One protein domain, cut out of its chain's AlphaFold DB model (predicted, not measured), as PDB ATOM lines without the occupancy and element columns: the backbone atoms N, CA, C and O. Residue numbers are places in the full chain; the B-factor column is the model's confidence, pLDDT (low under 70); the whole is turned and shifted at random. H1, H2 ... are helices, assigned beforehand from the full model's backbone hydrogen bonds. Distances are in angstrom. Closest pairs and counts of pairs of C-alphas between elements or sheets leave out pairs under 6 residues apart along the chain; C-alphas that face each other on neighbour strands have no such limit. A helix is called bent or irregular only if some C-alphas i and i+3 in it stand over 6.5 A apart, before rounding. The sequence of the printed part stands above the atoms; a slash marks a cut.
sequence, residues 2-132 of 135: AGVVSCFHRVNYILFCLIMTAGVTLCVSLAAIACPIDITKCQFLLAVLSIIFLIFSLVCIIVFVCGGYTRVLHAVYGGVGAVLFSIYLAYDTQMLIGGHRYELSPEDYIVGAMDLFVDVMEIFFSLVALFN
ATOM      1  N   ALA A   2    -141.070 368.672  21.750       83.81
ATOM      2  CA  ALA A   2    -140.828 370.068  22.152       83.81
ATOM      3  C   ALA A   2    -141.233 370.406  23.592       83.81
ATOM      4  O   ALA A   2    -140.473 371.079  24.280       83.81
ATOM      5  N   GLY A   3    -142.364 369.882  24.081       84.62
ATOM      6  CA  GLY A   3    -142.769 370.071  25.479       84.62
ATOM      7  C   GLY A   3    -141.731 369.553  26.480       84.62
ATOM      8  O   GLY A   3    -141.377 370.265  27.407       84.62
ATOM      9  N   VAL A   4    -141.169 368.362  26.242       88.75
ATOM     10  CA  VAL A   4    -140.144 367.768  27.118       88.75
ATOM     11  C   VAL A   4    -138.861 368.598  27.099       88.75
ATOM     12  O   VAL A   4    -138.349 368.930  28.160       88.75
ATOM     13  N   VAL A   5    -138.376 368.987  25.915       86.38
ATOM     14  CA  VAL A   5    -137.170 369.828  25.776       86.38
ATOM     15  C   VAL A   5    -137.360 371.186  26.459       86.38
ATOM     16  O   VAL A   5    -136.466 371.667  27.152       86.38
ATOM     17  N   SER A   6    -138.542 371.784  26.313       87.12
ATOM     18  CA  SER A   6    -138.855 373.097  26.886       87.12
ATOM     19  C   SER A   6    -138.903 373.074  28.413       87.12
ATOM     20  O   SER A   6    -138.532 374.064  29.032       87.12
ATOM     21  N   CYS A   7    -139.286 371.950  29.036       89.44
ATOM     22  CA  CYS A   7    -139.291 371.810  30.497       89.44
ATOM     23  C   CYS A   7    -137.899 371.943  31.137       89.44
ATOM     24  O   CYS A   7    -137.816 372.221  32.329       89.44
ATOM     25  N   PHE A   8    -136.821 371.749  30.370       87.38
ATOM     26  CA  PHE A   8    -135.441 371.895  30.848       87.38
ATOM     27  C   PHE A   8    -134.871 373.307  30.663       87.38
ATOM     28  O   PHE A   8    -133.718 373.541  31.007       87.38
ATOM     29  N   HIS A   9    -135.648 374.244  30.113       88.00
ATOM     30  CA  HIS A   9    -135.195 375.600  29.813       88.00
ATOM     31  C   HIS A   9    -136.109 376.642  30.461       88.00
ATOM     32  O   HIS A   9    -137.283 376.404  30.749       88.00
ATOM     33  N   ARG A  10    -135.580 377.852  30.664       90.94
ATOM     34  CA  ARG A  10    -136.361 378.965  31.217       90.94
ATOM     35  C   ARG A  10    -137.414 379.446  30.220       90.94
ATOM     36  O   ARG A  10    -137.167 379.530  29.020       90.94
ATOM     37  N   VAL A  11    -138.576 379.856  30.732       91.56
ATOM     38  CA  VAL A  11    -139.711 380.304  29.901       91.56
ATOM     39  C   VAL A  11    -139.327 381.472  28.986       91.56
ATOM     40  O   VAL A  11    -139.621 381.433  27.797       91.56
ATOM     41  N   ASN A  12    -138.614 382.474  29.512       91.19
ATOM     42  CA  ASN A  12    -138.175 383.639  28.730       91.19
ATOM     43  C   ASN A  12    -137.305 383.241  27.528       91.19
ATOM     44  O   ASN A  12    -137.430 383.822  26.454       91.19
ATOM     45  N   TYR A  13    -136.459 382.227  27.711       91.69
ATOM     46  CA  TYR A  13    -135.582 381.707  26.673       91.69
ATOM     47  C   TYR A  13    -136.374 380.985  25.575       91.69
ATOM     48  O   TYR A  13    -136.217 381.278  24.392       91.69
ATOM     49  N   ILE A  14    -137.295 380.100  25.961       94.38
ATOM     50  CA  ILE A  14    -138.145 379.381  25.003       94.38
ATOM     51  C   ILE A  14    -139.042 380.341  24.216       94.38
ATOM     52  O   ILE A  14    -139.194 380.174  23.006       94.38
ATOM     53  N   LEU A  15    -139.593 381.373  24.863       94.00
ATOM     54  CA  LEU A  15    -140.372 382.410  24.181       94.00
ATOM     55  C   LEU A  15    -139.525 383.182  23.162       94.00
ATOM     56  O   LEU A  15    -139.996 383.439  22.056       94.00
ATOM     57  N   PHE A  16    -138.276 383.508  23.501       94.69
ATOM     58  CA  PHE A  16    -137.342 384.132  22.567       94.69
ATOM     59  C   PHE A  16    -137.074 383.235  21.348       94.69
ATOM     60  O   PHE A  16    -137.219 383.691  20.213       94.69
ATOM     61  N   CYS A  17    -136.768 381.951  21.562       95.62
ATOM     62  CA  CYS A  17    -136.574 380.991  20.473       95.62
ATOM     63  C   CYS A  17    -137.827 380.854  19.600       95.62
ATOM     64  O   CYS A  17    -137.705 380.831  18.383       95.62
ATOM     65  N   LEU A  18    -139.023 380.831  20.193       95.75
ATOM     66  CA  LEU A  18    -140.287 380.729  19.459       95.75
ATOM     67  C   LEU A  18    -140.527 381.945  18.554       95.75
ATOM     68  O   LEU A  18    -140.899 381.778  17.393       95.75
ATOM     69  N   ILE A  19    -140.274 383.161  19.053       97.62
ATOM     70  CA  ILE A  19    -140.378 384.394  18.255       97.62
ATOM     71  C   ILE A  19    -139.363 384.375  17.108       97.62
ATOM     72  O   ILE A  19    -139.712 384.708  15.976       97.62
ATOM     73  N   MET A  20    -138.127 383.950  17.379       97.44
ATOM     74  CA  MET A  20    -137.091 383.818  16.354       97.44
ATOM     75  C   MET A  20    -137.470 382.781  15.295       97.44
ATOM     76  O   MET A  20    -137.357 383.080  14.110       97.44
ATOM     77  N   THR A  21    -137.978 381.610  15.689       98.00
ATOM     78  CA  THR A  21    -138.488 380.598  14.753       98.00
ATOM     79  C   THR A  21    -139.580 381.188  13.877       98.00
ATOM     80  O   THR A  21    -139.468 381.097  12.664       98.00
ATOM     81  N   ALA A  22    -140.592 381.840  14.459       98.12
ATOM     82  CA  ALA A  22    -141.679 382.449  13.694       98.12
ATOM     83  C   ALA A  22    -141.174 383.515  12.707       98.12
ATOM     84  O   ALA A  22    -141.643 383.590  11.574       98.12
ATOM     85  N   GLY A  23    -140.198 384.330  13.116       98.38
ATOM     86  CA  GLY A  23    -139.573 385.322  12.242       98.38
ATOM     87  C   GLY A  23    -138.797 384.684  11.090       98.38
ATOM     88  O   GLY A  23    -138.990 385.070   9.939       98.38
ATOM     89  N   VAL A  24    -137.948 383.694  11.381       98.25
ATOM     90  CA  VAL A  24    -137.176 382.966  10.362       98.25
ATOM     91  C   VAL A  24    -138.114 382.272   9.386       98.25
ATOM     92  O   VAL A  24    -137.939 382.426   8.181       98.25
ATOM     93  N   THR A  25    -139.133 381.570   9.879       98.19
ATOM     94  CA  THR A  25    -140.024 380.788   9.024       98.19
ATOM     95  C   THR A  25    -140.840 381.682   8.100       98.19
ATOM     96  O   THR A  25    -140.869 381.442   6.897       98.19
ATOM     97  N   LEU A  26    -141.407 382.777   8.614       98.25
ATOM     98  CA  LEU A  26    -142.122 383.755   7.792       98.25
ATOM     99  C   LEU A  26    -141.213 384.388   6.735       98.25
ATOM    100  O   LEU A  26    -141.583 384.444   5.564       98.25
ATOM    101  N   CYS A  27    -140.024 384.851   7.125       98.38
ATOM    102  CA  CYS A  27    -139.089 385.487   6.201       98.38
ATOM    103  C   CYS A  27    -138.625 384.528   5.100       98.38
ATOM    104  O   CYS A  27    -138.617 384.904   3.930       98.38
ATOM    105  N   VAL A  28    -138.253 383.300   5.465       98.31
ATOM    106  CA  VAL A  28    -137.781 382.279   4.525       98.31
ATOM    107  C   VAL A  28    -138.899 381.850   3.587       98.31
ATOM    108  O   VAL A  28    -138.679 381.842   2.379       98.31
ATOM    109  N   SER A  29    -140.097 381.558   4.102       97.75
ATOM    110  CA  SER A  29    -141.225 381.182   3.254       97.75
ATOM    111  C   SER A  29    -141.555 382.301   2.272       97.75
ATOM    112  O   SER A  29    -141.570 382.040   1.076       97.75
ATOM    113  N   LEU A  30    -141.711 383.555   2.725       98.00
ATOM    114  CA  LEU A  30    -141.971 384.702   1.838       98.00
ATOM    115  C   LEU A  30    -140.872 384.891   0.786       98.00
ATOM    116  O   LEU A  30    -141.178 385.140  -0.382       98.00
ATOM    117  N   ALA A  31    -139.604 384.754   1.182       97.12
ATOM    118  CA  ALA A  31    -138.483 384.816   0.256       97.12
ATOM    119  C   ALA A  31    -138.551 383.689  -0.781       97.12
ATOM    120  O   ALA A  31    -138.325 383.954  -1.956       97.12
ATOM    121  N   ALA A  32    -138.907 382.468  -0.380       96.75
ATOM    122  CA  ALA A  32    -139.057 381.321  -1.268       96.75
ATOM    123  C   ALA A  32    -140.191 381.515  -2.289       96.75
ATOM    124  O   ALA A  32    -139.977 381.223  -3.464       96.75
ATOM    125  N   ILE A  33    -141.336 382.085  -1.875       96.44
ATOM    126  CA  ILE A  33    -142.448 382.444  -2.785       96.44
ATOM    127  C   ILE A  33    -141.993 383.475  -3.824       96.44
ATOM    128  O   ILE A  33    -142.340 383.392  -4.997       96.44
ATOM    129  N   ALA A  34    -141.238 384.484  -3.384       96.19
ATOM    130  CA  ALA A  34    -140.797 385.581  -4.239       96.19
ATOM    131  C   ALA A  34    -139.548 385.243  -5.073       96.19
ATOM    132  O   ALA A  34    -139.168 386.023  -5.950       96.19
ATOM    133  N   CYS A  35    -138.877 384.123  -4.792       93.12
ATOM    134  CA  CYS A  35    -137.607 383.773  -5.408       93.12
ATOM    135  C   CYS A  35    -137.823 383.232  -6.831       93.12
ATOM    136  O   CYS A  35    -138.450 382.191  -7.000       93.12
ATOM    137  N   PRO A  36    -137.244 383.861  -7.870       90.56
ATOM    138  CA  PRO A  36    -137.332 383.346  -9.238       90.56
ATOM    139  C   PRO A  36    -136.409 382.141  -9.484       90.56
ATOM    140  O   PRO A  36    -136.488 381.501 -10.534       90.56
ATOM    141  N   ILE A  37    -135.483 381.858  -8.560       92.56
ATOM    142  CA  ILE A  37    -134.551 380.735  -8.661       92.56
ATOM    143  C   ILE A  37    -135.265 379.470  -8.195       92.56
ATOM    144  O   ILE A  37    -135.836 379.423  -7.110       92.56
ATOM    145  N   ASP A  38    -135.172 378.434  -9.021       93.19
ATOM    146  CA  ASP A  38    -135.748 377.122  -8.758       93.19
ATOM    147  C   ASP A  38    -134.836 376.306  -7.819       93.19
ATOM    148  O   ASP A  38    -133.905 375.630  -8.275       93.19
ATOM    149  N   ILE A  39    -135.089 376.399  -6.508       92.50
ATOM    150  CA  ILE A  39    -134.360 375.677  -5.449       92.50
ATOM    151  C   ILE A  39    -134.667 374.175  -5.523       92.50
ATOM    152  O   ILE A  39    -133.827 373.352  -5.156       92.50
ATOM    153  N   THR A  40    -135.820 373.793  -6.082       92.62
ATOM    154  CA  THR A  40    -136.265 372.393  -6.157       92.62
ATOM    155  C   THR A  40    -135.301 371.504  -6.959       92.62
ATOM    156  O   THR A  40    -135.174 370.304  -6.723       92.62
ATOM    157  N   LYS A  41    -134.502 372.095  -7.857       92.56
ATOM    158  CA  LYS A  41    -133.447 371.388  -8.606       92.56
ATOM    159  C   LYS A  41    -132.277 370.911  -7.747       92.56
ATOM    160  O   LYS A  41    -131.513 370.053  -8.188       92.56
ATOM    161  N   CYS A  42    -132.116 371.442  -6.539       92.62
ATOM    162  CA  CYS A  42    -131.014 371.115  -5.638       92.62
ATOM    163  C   CYS A  42    -131.295 369.902  -4.734       92.62
ATOM    164  O   CYS A  42    -130.513 369.650  -3.821       92.62
ATOM    165  N   GLN A  43    -132.344 369.114  -4.995       91.44
ATOM    166  CA  GLN A  43    -132.747 367.971  -4.164       91.44
ATOM    167  C   GLN A  43    -131.595 367.004  -3.832       91.44
ATOM    168  O   GLN A  43    -131.429 366.611  -2.680       91.44
ATOM    169  N   PHE A  44    -130.752 366.648  -4.810       93.56
ATOM    170  CA  PHE A  44    -129.600 365.769  -4.559       93.56
ATOM    171  C   PHE A  44    -128.578 366.400  -3.599       93.56
ATOM    172  O   PHE A  44    -128.052 365.720  -2.721       93.56
ATOM    173  N   LEU A  45    -128.316 367.703  -3.733       95.00
ATOM    174  CA  LEU A  45    -127.424 368.423  -2.824       95.00
ATOM    175  C   LEU A  45    -127.997 368.443  -1.401       95.00
ATOM    176  O   LEU A  45    -127.262 368.170  -0.455       95.00
ATOM    177  N   LEU A  46    -129.298 368.705  -1.252       94.88
ATOM    178  CA  LEU A  46    -129.977 368.679   0.047       94.88
ATOM    179  C   LEU A  46    -129.919 367.286   0.683       94.88
ATOM    180  O   LEU A  46    -129.577 367.169   1.858       94.88
ATOM    181  N   ALA A  47    -130.129 366.224  -0.099       94.62
ATOM    182  CA  ALA A  47    -129.981 364.842   0.365       94.62
ATOM    183  C   ALA A  47    -128.554 364.536   0.867       94.62
ATOM    184  O   ALA A  47    -128.370 363.877   1.888       94.62
ATOM    185  N   VAL A  48    -127.518 365.039   0.190       97.62
ATOM    186  CA  VAL A  48    -126.129 364.873   0.652       97.62
ATOM    187  C   VAL A  48    -125.870 365.675   1.933       97.62
ATOM    188  O   VAL A  48    -125.260 365.150   2.865       97.62
ATOM    189  N   LEU A  49    -126.352 366.919   2.019       96.56
ATOM    190  CA  LEU A  49    -126.197 367.759   3.213       96.56
ATOM    191  C   LEU A  49    -126.898 367.161   4.440       96.56
ATOM    192  O   LEU A  49    -126.329 367.184   5.530       96.56
ATOM    193  N   SER A  50    -128.083 366.575   4.269       94.06
ATOM    194  CA  SER A  50    -128.802 365.888   5.349       94.06
ATOM    195  C   SER A  50    -128.087 364.620   5.814       94.06
ATOM    196  O   SER A  50    -127.992 364.397   7.019       94.06
ATOM    197  N   ILE A  51    -127.490 363.832   4.912       97.25
ATOM    198  CA  ILE A  51    -126.647 362.685   5.301       97.25
ATOM    199  C   ILE A  51    -125.422 363.152   6.100       97.25
ATOM    200  O   ILE A  51    -125.090 362.558   7.127       97.25
ATOM    201  N   ILE A  52    -124.758 364.230   5.670       97.94
ATOM    202  CA  ILE A  52    -123.618 364.804   6.402       97.94
ATOM    203  C   ILE A  52    -124.060 365.276   7.792       97.94
ATOM    204  O   ILE A  52    -123.394 364.971   8.782       97.94
ATOM    205  N   PHE A  53    -125.190 365.979   7.882       96.69
ATOM    206  CA  PHE A  53    -125.732 366.454   9.153       96.69
ATOM    207  C   PHE A  53    -126.137 365.300  10.080       96.69
ATOM    208  O   PHE A  53    -125.878 365.368  11.280       96.69
ATOM    209  N   LEU A  54    -126.683 364.209   9.537       96.75
ATOM    210  CA  LEU A  54    -126.988 362.988  10.283       96.75
ATOM    211  C   LEU A  54    -125.720 362.344  10.859       96.75
ATOM    212  O   LEU A  54    -125.683 361.964  12.025       96.75
ATOM    213  N   ILE A  55    -124.651 362.233  10.069       97.88
ATOM    214  CA  ILE A  55    -123.376 361.693  10.565       97.88
ATOM    215  C   ILE A  55    -122.799 362.616  11.644       97.88
ATOM    216  O   ILE A  55    -122.338 362.146  12.685       97.88
ATOM    217  N   PHE A  56    -122.856 363.930  11.432       96.44
ATOM    218  CA  PHE A  56    -122.404 364.912  12.411       96.44
ATOM    219  C   PHE A  56    -123.202 364.842  13.723       96.44
ATOM    220  O   PHE A  56    -122.601 364.884  14.798       96.44
ATOM    221  N   SER A  57    -124.524 364.664  13.660       95.12
ATOM    222  CA  SER A  57    -125.372 364.518  14.846       95.12
ATOM    223  C   SER A  57    -125.051 363.235  15.620       95.12
ATOM    224  O   SER A  57    -124.926 363.280  16.843       95.12
ATOM    225  N   LEU A  58    -124.794 362.118  14.928       96.94
ATOM    226  CA  LEU A  58    -124.334 360.871  15.549       96.94
ATOM    227  C   LEU A  58    -122.991 361.047  16.267       96.94
ATOM    228  O   LEU A  58    -122.832 360.593  17.401       96.94
ATOM    229  N   VAL A  59    -122.037 361.747  15.649       95.94
ATOM    230  CA  VAL A  59    -120.754 362.070  16.293       95.94
ATOM    231  C   VAL A  59    -120.969 362.952  17.524       95.94
ATOM    232  O   VAL A  59    -120.379 362.676  18.569       95.94
ATOM    233  N   CYS A  60    -121.843 363.961  17.454       94.56
ATOM    234  CA  CYS A  60    -122.178 364.804  18.606       94.56
ATOM    235  C   CYS A  60    -122.766 363.986  19.766       94.56
ATOM    236  O   CYS A  60    -122.387 364.212  20.915       94.56
ATOM    237  N   ILE A  61    -123.631 363.006  19.477       94.50
ATOM    238  CA  ILE A  61    -124.188 362.091  20.486       94.50
ATOM    239  C   ILE A  61    -123.077 361.262  21.142       94.50
ATOM    240  O   ILE A  61    -123.029 361.171  22.368       94.50
ATOM    241  N   ILE A  62    -122.155 360.694  20.360       95.56
ATOM    242  CA  ILE A  62    -121.029 359.910  20.895       95.56
ATOM    243  C   ILE A  62    -120.142 360.781  21.789       95.56
ATOM    244  O   ILE A  62    -119.792 360.369  22.893       95.56
ATOM    245  N   VAL A  63    -119.804 361.997  21.350       94.56
ATOM    246  CA  VAL A  63    -119.003 362.937  22.148       94.56
ATOM    247  C   VAL A  63    -119.722 363.297  23.446       94.56
ATOM    248  O   VAL A  63    -119.094 363.279  24.499       94.56
ATOM    249  N   PHE A  64    -121.029 363.553  23.401       92.69
ATOM    250  CA  PHE A  64    -121.818 363.842  24.596       92.69
ATOM    251  C   PHE A  64    -121.808 362.676  25.598       92.69
ATOM    252  O   PHE A  64    -121.599 362.895  26.788       92.69
ATOM    253  N   VAL A  65    -121.985 361.437  25.124       95.00
ATOM    254  CA  VAL A  65    -122.037 360.238  25.978       95.00
ATOM    255  C   VAL A  65    -120.658 359.855  26.531       95.00
ATOM    256  O   VAL A  65    -120.549 359.503  27.702       95.00
ATOM    257  N   CYS A  66    -119.603 359.913  25.714       94.81
ATOM    258  CA  CYS A  66    -118.258 359.465  26.093       94.81
ATOM    259  C   CYS A  66    -117.399 360.566  26.731       94.81
ATOM    260  O   CYS A  66    -116.570 360.275  27.589       94.81
ATOM    261  N   GLY A  67    -117.547 361.808  26.270       89.62
ATOM    262  CA  GLY A  67    -116.709 362.956  26.636       89.62
ATOM    263  C   GLY A  67    -117.433 364.044  27.433       89.62
ATOM    264  O   GLY A  67    -116.782 364.967  27.916       89.62
ATOM    265  N   GLY A  68    -118.753 363.933  27.601       90.25
ATOM    266  CA  GLY A  68    -119.572 364.897  28.330       90.25
ATOM    267  C   GLY A  68    -120.067 366.071  27.479       90.25
ATOM    268  O   GLY A  68    -119.770 366.214  26.291       90.25
ATOM    269  N   TYR A  69    -120.868 366.935  28.105       88.00
ATOM    270  CA  TYR A  69    -121.478 368.082  27.438       88.00
ATOM    271  C   TYR A  69    -120.452 369.167  27.100       88.00
ATOM    272  O   TYR A  69    -119.732 369.656  27.969       88.00
ATOM    273  N   THR A  70    -120.449 369.606  25.839       90.50
ATOM    274  CA  THR A  70    -119.639 370.736  25.374       90.50
ATOM    275  C   THR A  70    -120.541 371.804  24.767       90.50
ATOM    276  O   THR A  70    -121.108 371.605  23.691       90.50
ATOM    277  N   ARG A  71    -120.620 372.971  25.418       89.44
ATOM    278  CA  ARG A  71    -121.472 374.093  24.982       89.44
ATOM    279  C   ARG A  71    -121.184 374.541  23.549       89.44
ATOM    280  O   ARG A  71    -122.109 374.755  22.778       89.44
ATOM    281  N   VAL A  72    -119.905 374.640  23.181       91.69
ATOM    282  CA  VAL A  72    -119.490 375.072  21.835       91.69
ATOM    283  C   VAL A  72    -119.979 374.097  20.766       91.69
ATOM    284  O   VAL A  72    -120.538 374.528  19.765       91.69
ATOM    285  N   LEU A  73    -119.824 372.789  20.990       93.12
ATOM    286  CA  LEU A  73    -120.265 371.774  20.031       93.12
ATOM    287  C   LEU A  73    -121.789 371.795  19.862       93.12
ATOM    288  O   LEU A  73    -122.278 371.740  18.739       93.12
ATOM    289  N   HIS A  74    -122.528 371.947  20.964       92.25
ATOM    290  CA  HIS A  74    -123.986 372.055  20.940       92.25
ATOM    291  C   HIS A  74    -124.468 373.318  20.209       92.25
ATOM    292  O   HIS A  74    -125.410 373.257  19.422       92.25
ATOM    293  N   ALA A  75    -123.785 374.449  20.411       94.38
ATOM    294  CA  ALA A  75    -124.092 375.693  19.717       94.38
ATOM    295  C   ALA A  75    -123.791 375.602  18.211       94.38
ATOM    296  O   ALA A  75    -124.607 376.022  17.395       94.38
ATOM    297  N   VAL A  76    -122.657 375.003  17.826       95.81
ATOM    298  CA  VAL A  76    -122.322 374.743  16.414       95.81
ATOM    299  C   VAL A  76    -123.352 373.810  15.779       95.81
ATOM    300  O   VAL A  76    -123.808 374.081  14.671       95.81
ATOM    301  N   TYR A  77    -123.769 372.759  16.489       95.75
ATOM    302  CA  TYR A  77    -124.836 371.864  16.048       95.75
ATOM    303  C   TYR A  77    -126.144 372.611  15.776       95.75
ATOM    304  O   TYR A  77    -126.690 372.497  14.679       95.75
ATOM    305  N   GLY A  78    -126.584 373.447  16.720       96.31
ATOM    306  CA  GLY A  78    -127.765 374.289  16.543       96.31
ATOM    307  C   GLY A  78    -127.629 375.283  15.386       96.31
ATOM    308  O   GLY A  78    -128.547 375.431  14.589       96.31
ATOM    309  N   GLY A  79    -126.473 375.929  15.231       96.94
ATOM    310  CA  GLY A  79    -126.239 376.883  14.143       96.94
ATOM    311  C   GLY A  79    -126.279 376.236  12.756       96.94
ATOM    312  O   GLY A  79    -126.938 376.751  11.853       96.94
ATOM    313  N   VAL A  80    -125.617 375.087  12.589       97.56
ATOM    314  CA  VAL A  80    -125.634 374.328  11.328       97.56
ATOM    315  C   VAL A  80    -127.042 373.815  11.025       97.56
ATOM    316  O   VAL A  80    -127.500 373.957   9.892       97.56
ATOM    317  N   GLY A  81    -127.744 373.282  12.031       97.56
ATOM    318  CA  GLY A  81    -129.131 372.835  11.893       97.56
ATOM    319  C   GLY A  81    -130.059 373.967  11.450       97.56
ATOM    320  O   GLY A  81    -130.777 373.820  10.465       97.56
ATOM    321  N   ALA A  82    -129.970 375.139  12.087       98.00
ATOM    322  CA  ALA A  82    -130.822 376.283  11.768       98.00
ATOM    323  C   ALA A  82    -130.668 376.725  10.306       98.00
ATOM    324  O   ALA A  82    -131.662 377.013   9.641       98.00
ATOM    325  N   VAL A  83    -129.435 376.746   9.787       97.88
ATOM    326  CA  VAL A  83    -129.174 377.068   8.378       97.88
ATOM    327  C   VAL A  83    -129.730 375.983   7.460       97.88
ATOM    328  O   VAL A  83    -130.437 376.306   6.509       97.88
ATOM    329  N   LEU A  84    -129.444 374.710   7.743       97.94
ATOM    330  CA  LEU A  84    -129.872 373.595   6.901       97.94
ATOM    331  C   LEU A  84    -131.399 373.522   6.783       97.94
ATOM    332  O   LEU A  84    -131.918 373.488   5.670       97.94
ATOM    333  N   PHE A  85    -132.116 373.565   7.905       98.06
ATOM    334  CA  PHE A  85    -133.578 373.488   7.909       98.06
ATOM    335  C   PHE A  85    -134.252 374.764   7.393       98.06
ATOM    336  O   PHE A  85    -135.349 374.695   6.858       98.06
ATOM    337  N   SER A  86    -133.580 375.920   7.437       98.31
ATOM    338  CA  SER A  86    -134.061 377.107   6.712       98.31
ATOM    339  C   SER A  86    -133.973 376.925   5.191       98.31
ATOM    340  O   SER A  86    -134.810 377.444   4.459       98.31
ATOM    341  N   ILE A  87    -132.975 376.189   4.690       97.81
ATOM    342  CA  ILE A  87    -132.886 375.869   3.258       97.81
ATOM    343  C   ILE A  87    -133.958 374.839   2.874       97.81
ATOM    344  O   ILE A  87    -134.581 375.003   1.825       97.81
ATOM    345  N   TYR A  88    -134.209 373.830   3.718       97.81
ATOM    346  CA  TYR A  88    -135.327 372.895   3.523       97.81
ATOM    347  C   TYR A  88    -136.673 373.616   3.511       97.81
ATOM    348  O   TYR A  88    -137.399 373.484   2.533       97.81
ATOM    349  N   LEU A  89    -136.914 374.532   4.454       98.38
ATOM    350  CA  LEU A  89    -138.144 375.321   4.472       98.38
ATOM    351  C   LEU A  89    -138.364 376.093   3.169       98.38
ATOM    352  O   LEU A  89    -139.492 376.183   2.683       98.38
ATOM    353  N   ALA A  90    -137.304 376.656   2.583       97.88
ATOM    354  CA  ALA A  90    -137.401 377.318   1.286       97.88
ATOM    355  C   ALA A  90    -137.721 376.329   0.151       97.88
ATOM    356  O   ALA A  90    -138.556 376.626  -0.703       97.88
ATOM    357  N   TYR A  91    -137.071 375.164   0.152       97.38
ATOM    358  CA  TYR A  91    -137.290 374.089  -0.814       97.38
ATOM    359  C   TYR A  91    -138.730 373.547  -0.742       97.38
ATOM    360  O   TYR A  91    -139.422 373.542  -1.760       97.38
ATOM    361  N   ASP A  92    -139.218 373.202   0.451       97.06
ATOM    362  CA  ASP A  92    -140.557 372.641   0.660       97.06
ATOM    363  C   ASP A  92    -141.654 373.692   0.440       97.06
ATOM    364  O   ASP A  92    -142.697 373.392  -0.144       97.06
ATOM    365  N   THR A  93    -141.392 374.965   0.770       96.94
ATOM    366  CA  THR A  93    -142.293 376.069   0.397       96.94
ATOM    367  C   THR A  93    -142.439 376.172  -1.128       96.94
ATOM    368  O   THR A  93    -143.558 376.325  -1.622       96.94
ATOM    369  N   GLN A  94    -141.345 376.064  -1.895       96.88
ATOM    370  CA  GLN A  94    -141.415 376.094  -3.363       96.88
ATOM    371  C   GLN A  94    -142.110 374.857  -3.943       96.88
ATOM    372  O   GLN A  94    -142.888 374.997  -4.886       96.88
ATOM    373  N   MET A  95    -141.887 373.670  -3.372       95.44
ATOM    374  CA  MET A  95    -142.590 372.456  -3.795       95.44
ATOM    375  C   MET A  95    -144.101 372.545  -3.565       95.44
ATOM    376  O   MET A  95    -144.866 372.103  -4.421       95.44
ATOM    377  N   LEU A  96    -144.531 373.119  -2.436       94.75
ATOM    378  CA  LEU A  96    -145.948 373.252  -2.094       94.75
ATOM    379  C   LEU A  96    -146.668 374.300  -2.953       94.75
ATOM    380  O   LEU A  96    -147.819 374.099  -3.332       94.75
ATOM    381  N   ILE A  97    -146.017 375.432  -3.233       92.88
ATOM    382  CA  ILE A  97    -146.607 376.518  -4.033       92.88
ATOM    383  C   ILE A  97    -146.662 376.150  -5.518       92.88
ATOM    384  O   ILE A  97    -147.588 376.569  -6.216       92.88
ATOM    385  N   GLY A  98    -145.694 375.361  -5.986       89.00
ATOM    386  CA  GLY A  98    -145.570 374.966  -7.382       89.00
ATOM    387  C   GLY A  98    -145.082 376.093  -8.293       89.00
ATOM    388  O   GLY A  98    -144.605 377.138  -7.846       89.00
ATOM    389  N   GLY A  99    -145.153 375.870  -9.607       87.06
ATOM    390  CA  GLY A  99    -144.660 376.808 -10.626       87.06
ATOM    391  C   GLY A  99    -143.169 376.664 -10.959       87.06
ATOM    392  O   GLY A  99    -142.630 377.441 -11.752       87.06
ATOM    393  N   HIS A 100    -142.513 375.647 -10.400       90.00
ATOM    394  CA  HIS A 100    -141.114 375.295 -10.640       90.00
ATOM    395  C   HIS A 100    -140.982 373.875 -11.214       90.00
ATOM    396  O   HIS A 100    -141.968 373.250 -11.597       90.00
ATOM    397  N   ARG A 101    -139.750 373.365 -11.377       87.62
ATOM    398  CA  ARG A 101    -139.518 372.070 -12.038       87.62
ATOM    399  C   ARG A 101    -140.128 370.889 -11.285       87.62
ATOM    400  O   ARG A 101    -140.567 369.948 -11.946       87.62
ATOM    401  N   TYR A 102    -140.086 370.921  -9.958       88.81
ATOM    402  CA  TYR A 102    -140.675 369.906  -9.095       88.81
ATOM    403  C   TYR A 102    -141.706 370.571  -8.189       88.81
ATOM    404  O   TYR A 102    -141.403 371.551  -7.514       88.81
ATOM    405  N   GLU A 103    -142.921 370.041  -8.196       92.69
ATOM    406  CA  GLU A 103    -144.047 370.545  -7.418       92.69
ATOM    407  C   GLU A 103    -144.872 369.375  -6.892       92.69
ATOM    408  O   GLU A 103    -144.865 368.284  -7.473       92.69
ATOM    409  N   LEU A 104    -145.544 369.594  -5.766       92.50
ATOM    410  CA  LEU A 104    -146.419 368.601  -5.162       92.50
ATOM    411  C   LEU A 104    -147.735 368.496  -5.944       92.50
ATOM    412  O   LEU A 104    -148.290 369.508  -6.379       92.50
ATOM    413  N   SER A 105    -148.281 367.284  -6.063       93.00
ATOM    414  CA  SER A 105    -149.657 367.131  -6.535       93.00
ATOM    415  C   SER A 105    -150.619 367.725  -5.493       93.00
ATOM    416  O   SER A 105    -150.374 367.588  -4.291       93.00
ATOM    417  N   PRO A 106    -151.746 368.342  -5.893       89.31
ATOM    418  CA  PRO A 106    -152.750 368.833  -4.947       89.31
ATOM    419  C   PRO A 106    -153.288 367.758  -3.989       89.31
ATOM    420  O   PRO A 106    -153.782 368.083  -2.909       89.31
ATOM    421  N   GLU A 107    -153.205 366.482  -4.369       94.06
ATOM    422  CA  GLU A 107    -153.598 365.352  -3.520       94.06
ATOM    423  C   GLU A 107    -152.594 365.058  -2.390       94.06
ATOM    424  O   GLU A 107    -152.982 364.531  -1.348       94.06
ATOM    425  N   ASP A 108    -151.344 365.497  -2.541       93.44
ATOM    426  CA  ASP A 108    -150.244 365.249  -1.606       93.44
ATOM    427  C   ASP A 108    -150.100 366.349  -0.541       93.44
ATOM    428  O   ASP A 108    -149.138 366.351   0.227       93.44
ATOM    429  N   TYR A 109    -151.055 367.283  -0.434       90.69
ATOM    430  CA  TYR A 109    -150.964 368.438   0.475       90.69
ATOM    431  C   TYR A 109    -150.692 368.059   1.941       90.69
ATOM    432  O   TYR A 109    -150.105 368.845   2.683       90.69
ATOM    433  N   ILE A 110    -151.113 366.862   2.370       95.81
ATOM    434  CA  ILE A 110    -150.844 366.341   3.716       95.81
ATOM    435  C   ILE A 110    -149.338 366.156   3.914       95.81
ATOM    436  O   ILE A 110    -148.817 366.557   4.950       95.81
ATOM    437  N   VAL A 111    -148.643 365.589   2.925       94.62
ATOM    438  CA  VAL A 111    -147.190 365.381   2.967       94.62
ATOM    439  C   VAL A 111    -146.482 366.730   2.996       94.62
ATOM    440  O   VAL A 111    -145.714 366.979   3.915       94.62
ATOM    441  N   GLY A 112    -146.853 367.659   2.108       95.44
ATOM    442  CA  GLY A 112    -146.254 368.998   2.104       95.44
ATOM    443  C   GLY A 112    -146.482 369.776   3.408       95.44
ATOM    444  O   GLY A 112    -145.590 370.470   3.889       95.44
ATOM    445  N   ALA A 113    -147.652 369.636   4.040       95.69
ATOM    446  CA  ALA A 113    -147.907 370.233   5.351       95.69
ATOM    447  C   ALA A 113    -147.072 369.583   6.469       95.69
ATOM    448  O   ALA A 113    -146.667 370.267   7.411       95.69
ATOM    449  N   MET A 114    -146.821 368.273   6.380       97.06
ATOM    450  CA  MET A 114    -145.940 367.565   7.307       97.06
ATOM    451  C   MET A 114    -144.481 367.993   7.138       97.06
ATOM    452  O   MET A 114    -143.831 368.237   8.152       97.06
ATOM    453  N   ASP A 115    -144.000 368.143   5.906       96.25
ATOM    454  CA  ASP A 115    -142.630 368.578   5.612       96.25
ATOM    455  C   ASP A 115    -142.380 369.992   6.163       96.25
ATOM    456  O   ASP A 115    -141.496 370.186   7.001       96.25
ATOM    457  N   LEU A 116    -143.279 370.945   5.876       97.44
ATOM    458  CA  LEU A 116    -143.218 372.292   6.462       97.44
ATOM    459  C   LEU A 116    -143.254 372.277   7.999       97.44
ATOM    460  O   LEU A 116    -142.582 373.078   8.651       97.44
ATOM    461  N   PHE A 117    -144.056 371.396   8.604       97.12
ATOM    462  CA  PHE A 117    -144.098 371.266  10.060       97.12
ATOM    463  C   PHE A 117    -142.760 370.776  10.621       97.12
ATOM    464  O   PHE A 117    -142.290 371.318  11.624       97.12
ATOM    465  N   VAL A 118    -142.149 369.769   9.990       96.88
ATOM    466  CA  VAL A 118    -140.842 369.243  10.397       96.88
ATOM    467  C   VAL A 118    -139.787 370.342  10.315       96.88
ATOM    468  O   VAL A 118    -139.087 370.559  11.303       96.88
ATOM    469  N   ASP A 119    -139.746 371.114   9.231       97.88
ATOM    470  CA  ASP A 119    -138.796 372.218   9.082       97.88
ATOM    471  C   ASP A 119    -138.928 373.271  10.181       97.88
ATOM    472  O   ASP A 119    -137.944 373.658  10.814       97.88
ATOM    473  N   VAL A 120    -140.155 373.717  10.467       98.12
ATOM    474  CA  VAL A 120    -140.422 374.702  11.528       98.12
ATOM    475  C   VAL A 120    -139.970 374.171  12.892       98.12
ATOM    476  O   VAL A 120    -139.368 374.905  13.685       98.12
ATOM    477  N   MET A 121    -140.244 372.896  13.176       97.62
ATOM    478  CA  MET A 121    -139.866 372.257  14.437       97.62
ATOM    479  C   MET A 121    -138.352 372.096  14.568       97.62
ATOM    480  O   MET A 121    -137.801 372.362  15.638       97.62
ATOM    481  N   GLU A 122    -137.665 371.709  13.501       96.88
ATOM    482  CA  GLU A 122    -136.214 371.544  13.496       96.88
ATOM    483  C   GLU A 122    -135.481 372.889  13.573       96.88
ATOM    484  O   GLU A 122    -134.488 373.004  14.298       96.88
ATOM    485  N   ILE A 123    -136.008 373.953  12.953       98.25
ATOM    486  CA  ILE A 123    -135.524 375.327  13.172       98.25
ATOM    487  C   ILE A 123    -135.668 375.704  14.652       98.25
ATOM    488  O   ILE A 123    -134.729 376.235  15.244       98.25
ATOM    489  N   PHE A 124    -136.810 375.410  15.285       97.38
ATOM    490  CA  PHE A 124    -136.999 375.665  16.716       97.38
ATOM    491  C   PHE A 124    -135.976 374.925  17.584       97.38
ATOM    492  O   PHE A 124    -135.311 375.557  18.408       97.38
ATOM    493  N   PHE A 125    -135.784 373.618  17.387       95.81
ATOM    494  CA  PHE A 125    -134.793 372.853  18.151       95.81
ATOM    495  C   PHE A 125    -133.365 373.332  17.907       95.81
ATOM    496  O   PHE A 125    -132.577 373.424  18.849       95.81
ATOM    497  N   SER A 126    -133.052 373.706  16.671       96.69
ATOM    498  CA  SER A 126    -131.758 374.264  16.294       96.69
ATOM    499  C   SER A 126    -131.476 375.586  17.013       96.69
ATOM    500  O   SER A 126    -130.390 375.775  17.559       96.69
ATOM    501  N   LEU A 127    -132.467 376.479  17.103       96.38
ATOM    502  CA  LEU A 127    -132.348 377.739  17.844       96.38
ATOM    503  C   LEU A 127    -132.259 377.511  19.356       96.38
ATOM    504  O   LEU A 127    -131.449 378.161  20.017       96.38
ATOM    505  N   VAL A 128    -133.025 376.556  19.895       95.00
ATOM    506  CA  VAL A 128    -132.904 376.128  21.297       95.00
ATOM    507  C   VAL A 128    -131.500 375.592  21.577       95.00
ATOM    508  O   VAL A 128    -130.945 375.893  22.629       95.00
ATOM    509  N   ALA A 129    -130.894 374.846  20.652       93.50
ATOM    510  CA  ALA A 129    -129.540 374.334  20.813       93.50
ATOM    511  C   ALA A 129    -128.461 375.418  20.692       93.50
ATOM    512  O   ALA A 129    -127.481 375.378  21.441       93.50
ATOM    513  N   LEU A 130    -128.663 376.381  19.787       94.19
ATOM    514  CA  LEU A 130    -127.741 377.478  19.501       94.19
ATOM    515  C   LEU A 130    -127.619 378.456  20.667       94.19
ATOM    516  O   LEU A 130    -126.507 378.800  21.069       94.19
ATOM    517  N   PHE A 131    -128.747 378.910  21.208       90.25
ATOM    518  CA  PHE A 131    -128.745 379.917  22.264       90.25
ATOM    519  C   PHE A 131    -128.699 379.311  23.669       90.25
ATOM    520  O   PHE A 131    -128.762 380.070  24.634       90.25
ATOM    521  N   ASN A 132    -128.576 377.977  23.794       80.56
ATOM    522  CA  ASN A 132    -128.740 377.289  25.070       80.56
ATOM    523  C   ASN A 132    -127.832 377.924  26.132       80.56
ATOM    524  O   ASN A 132    -126.597 377.954  26.010       80.56
TER     525      ASN A 132
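Overview. This is residues 2 to 132 of the 135 residues of the protein "Protein lifeguard 2" of Schistocephalus solidus (UniProt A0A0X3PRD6). Four long helices make the body: H4 lies in the middle with H5 side by side to it, H2 crosses over both to complete a three-helix bundle, and H3 packs on H4 alone. The short H1 lies near H2 and H5. The printed part has 131 residues, with five named helices in the order H1 to H5 and no named strand: all helix. It is compact, with a radius of gyration of the C-alphas of 16.0 A, and spans 47 by 31 by 25 A.

Along the chain. H1 is residues 2 to 6, 6.0 A long, from C-alpha 2 at (-140.828, 370.068, 22.152). H2 is residues 11 to 34, 34.6 A. H3 is residues 39 to 67, 38.8 A, with a kink of 47 degrees near residue 46; it is irregular, C-alphas 41 and 44 being 7.9 A apart. H4 is residues 71 to 97, 38.5 A. H5 is residues 106 to 130, 36.0 A, ending at C-alpha 130 (-127.741, 377.478, 19.501); it is irregular, C-alphas 107 and 110 being 7.8 A apart.

Arrangement. H4 is the hub. H4 and H5 form a helical hairpin at a shallow tilt of 20 degrees, opposite ways; their closest C-alphas, of Gly 78 and Ser 126, are 4.0 A apart. H3 and H4 form another, at 24 degrees, closest at Thr 40 and Tyr 91, 5.7 A between C-alphas. H2 touches H4 with residues 24 to 33 alone, at 38 degrees, only just steep, the same way; the closest C-alphas, of Ala 32 and Ala 90, are 5.0 A apart. H2 touches H5 with residues 14 to 25 alone, at a steep tilt of 45 degrees, opposite ways; the closest C-alphas, of Thr 21 and Phe 124, are 5.5 A apart. H3 and H5 are apart. H1 is close to but not clearly touching H5, the C-alphas of Ala 2 and Phe 125 being 7.8 A apart. Each O i to N i+4 pair is within hydrogen-bond range in H1, H2 and H4, against 22 of 25 in H3 and 19 of 21 in H5.

Size, cuts and confidence. The C-alphas farthest apart, of Gly 67 and Gly 99, are 48.6 A apart. The printed part has no cut and no long link. No printed residue is under 70 in pLDDT.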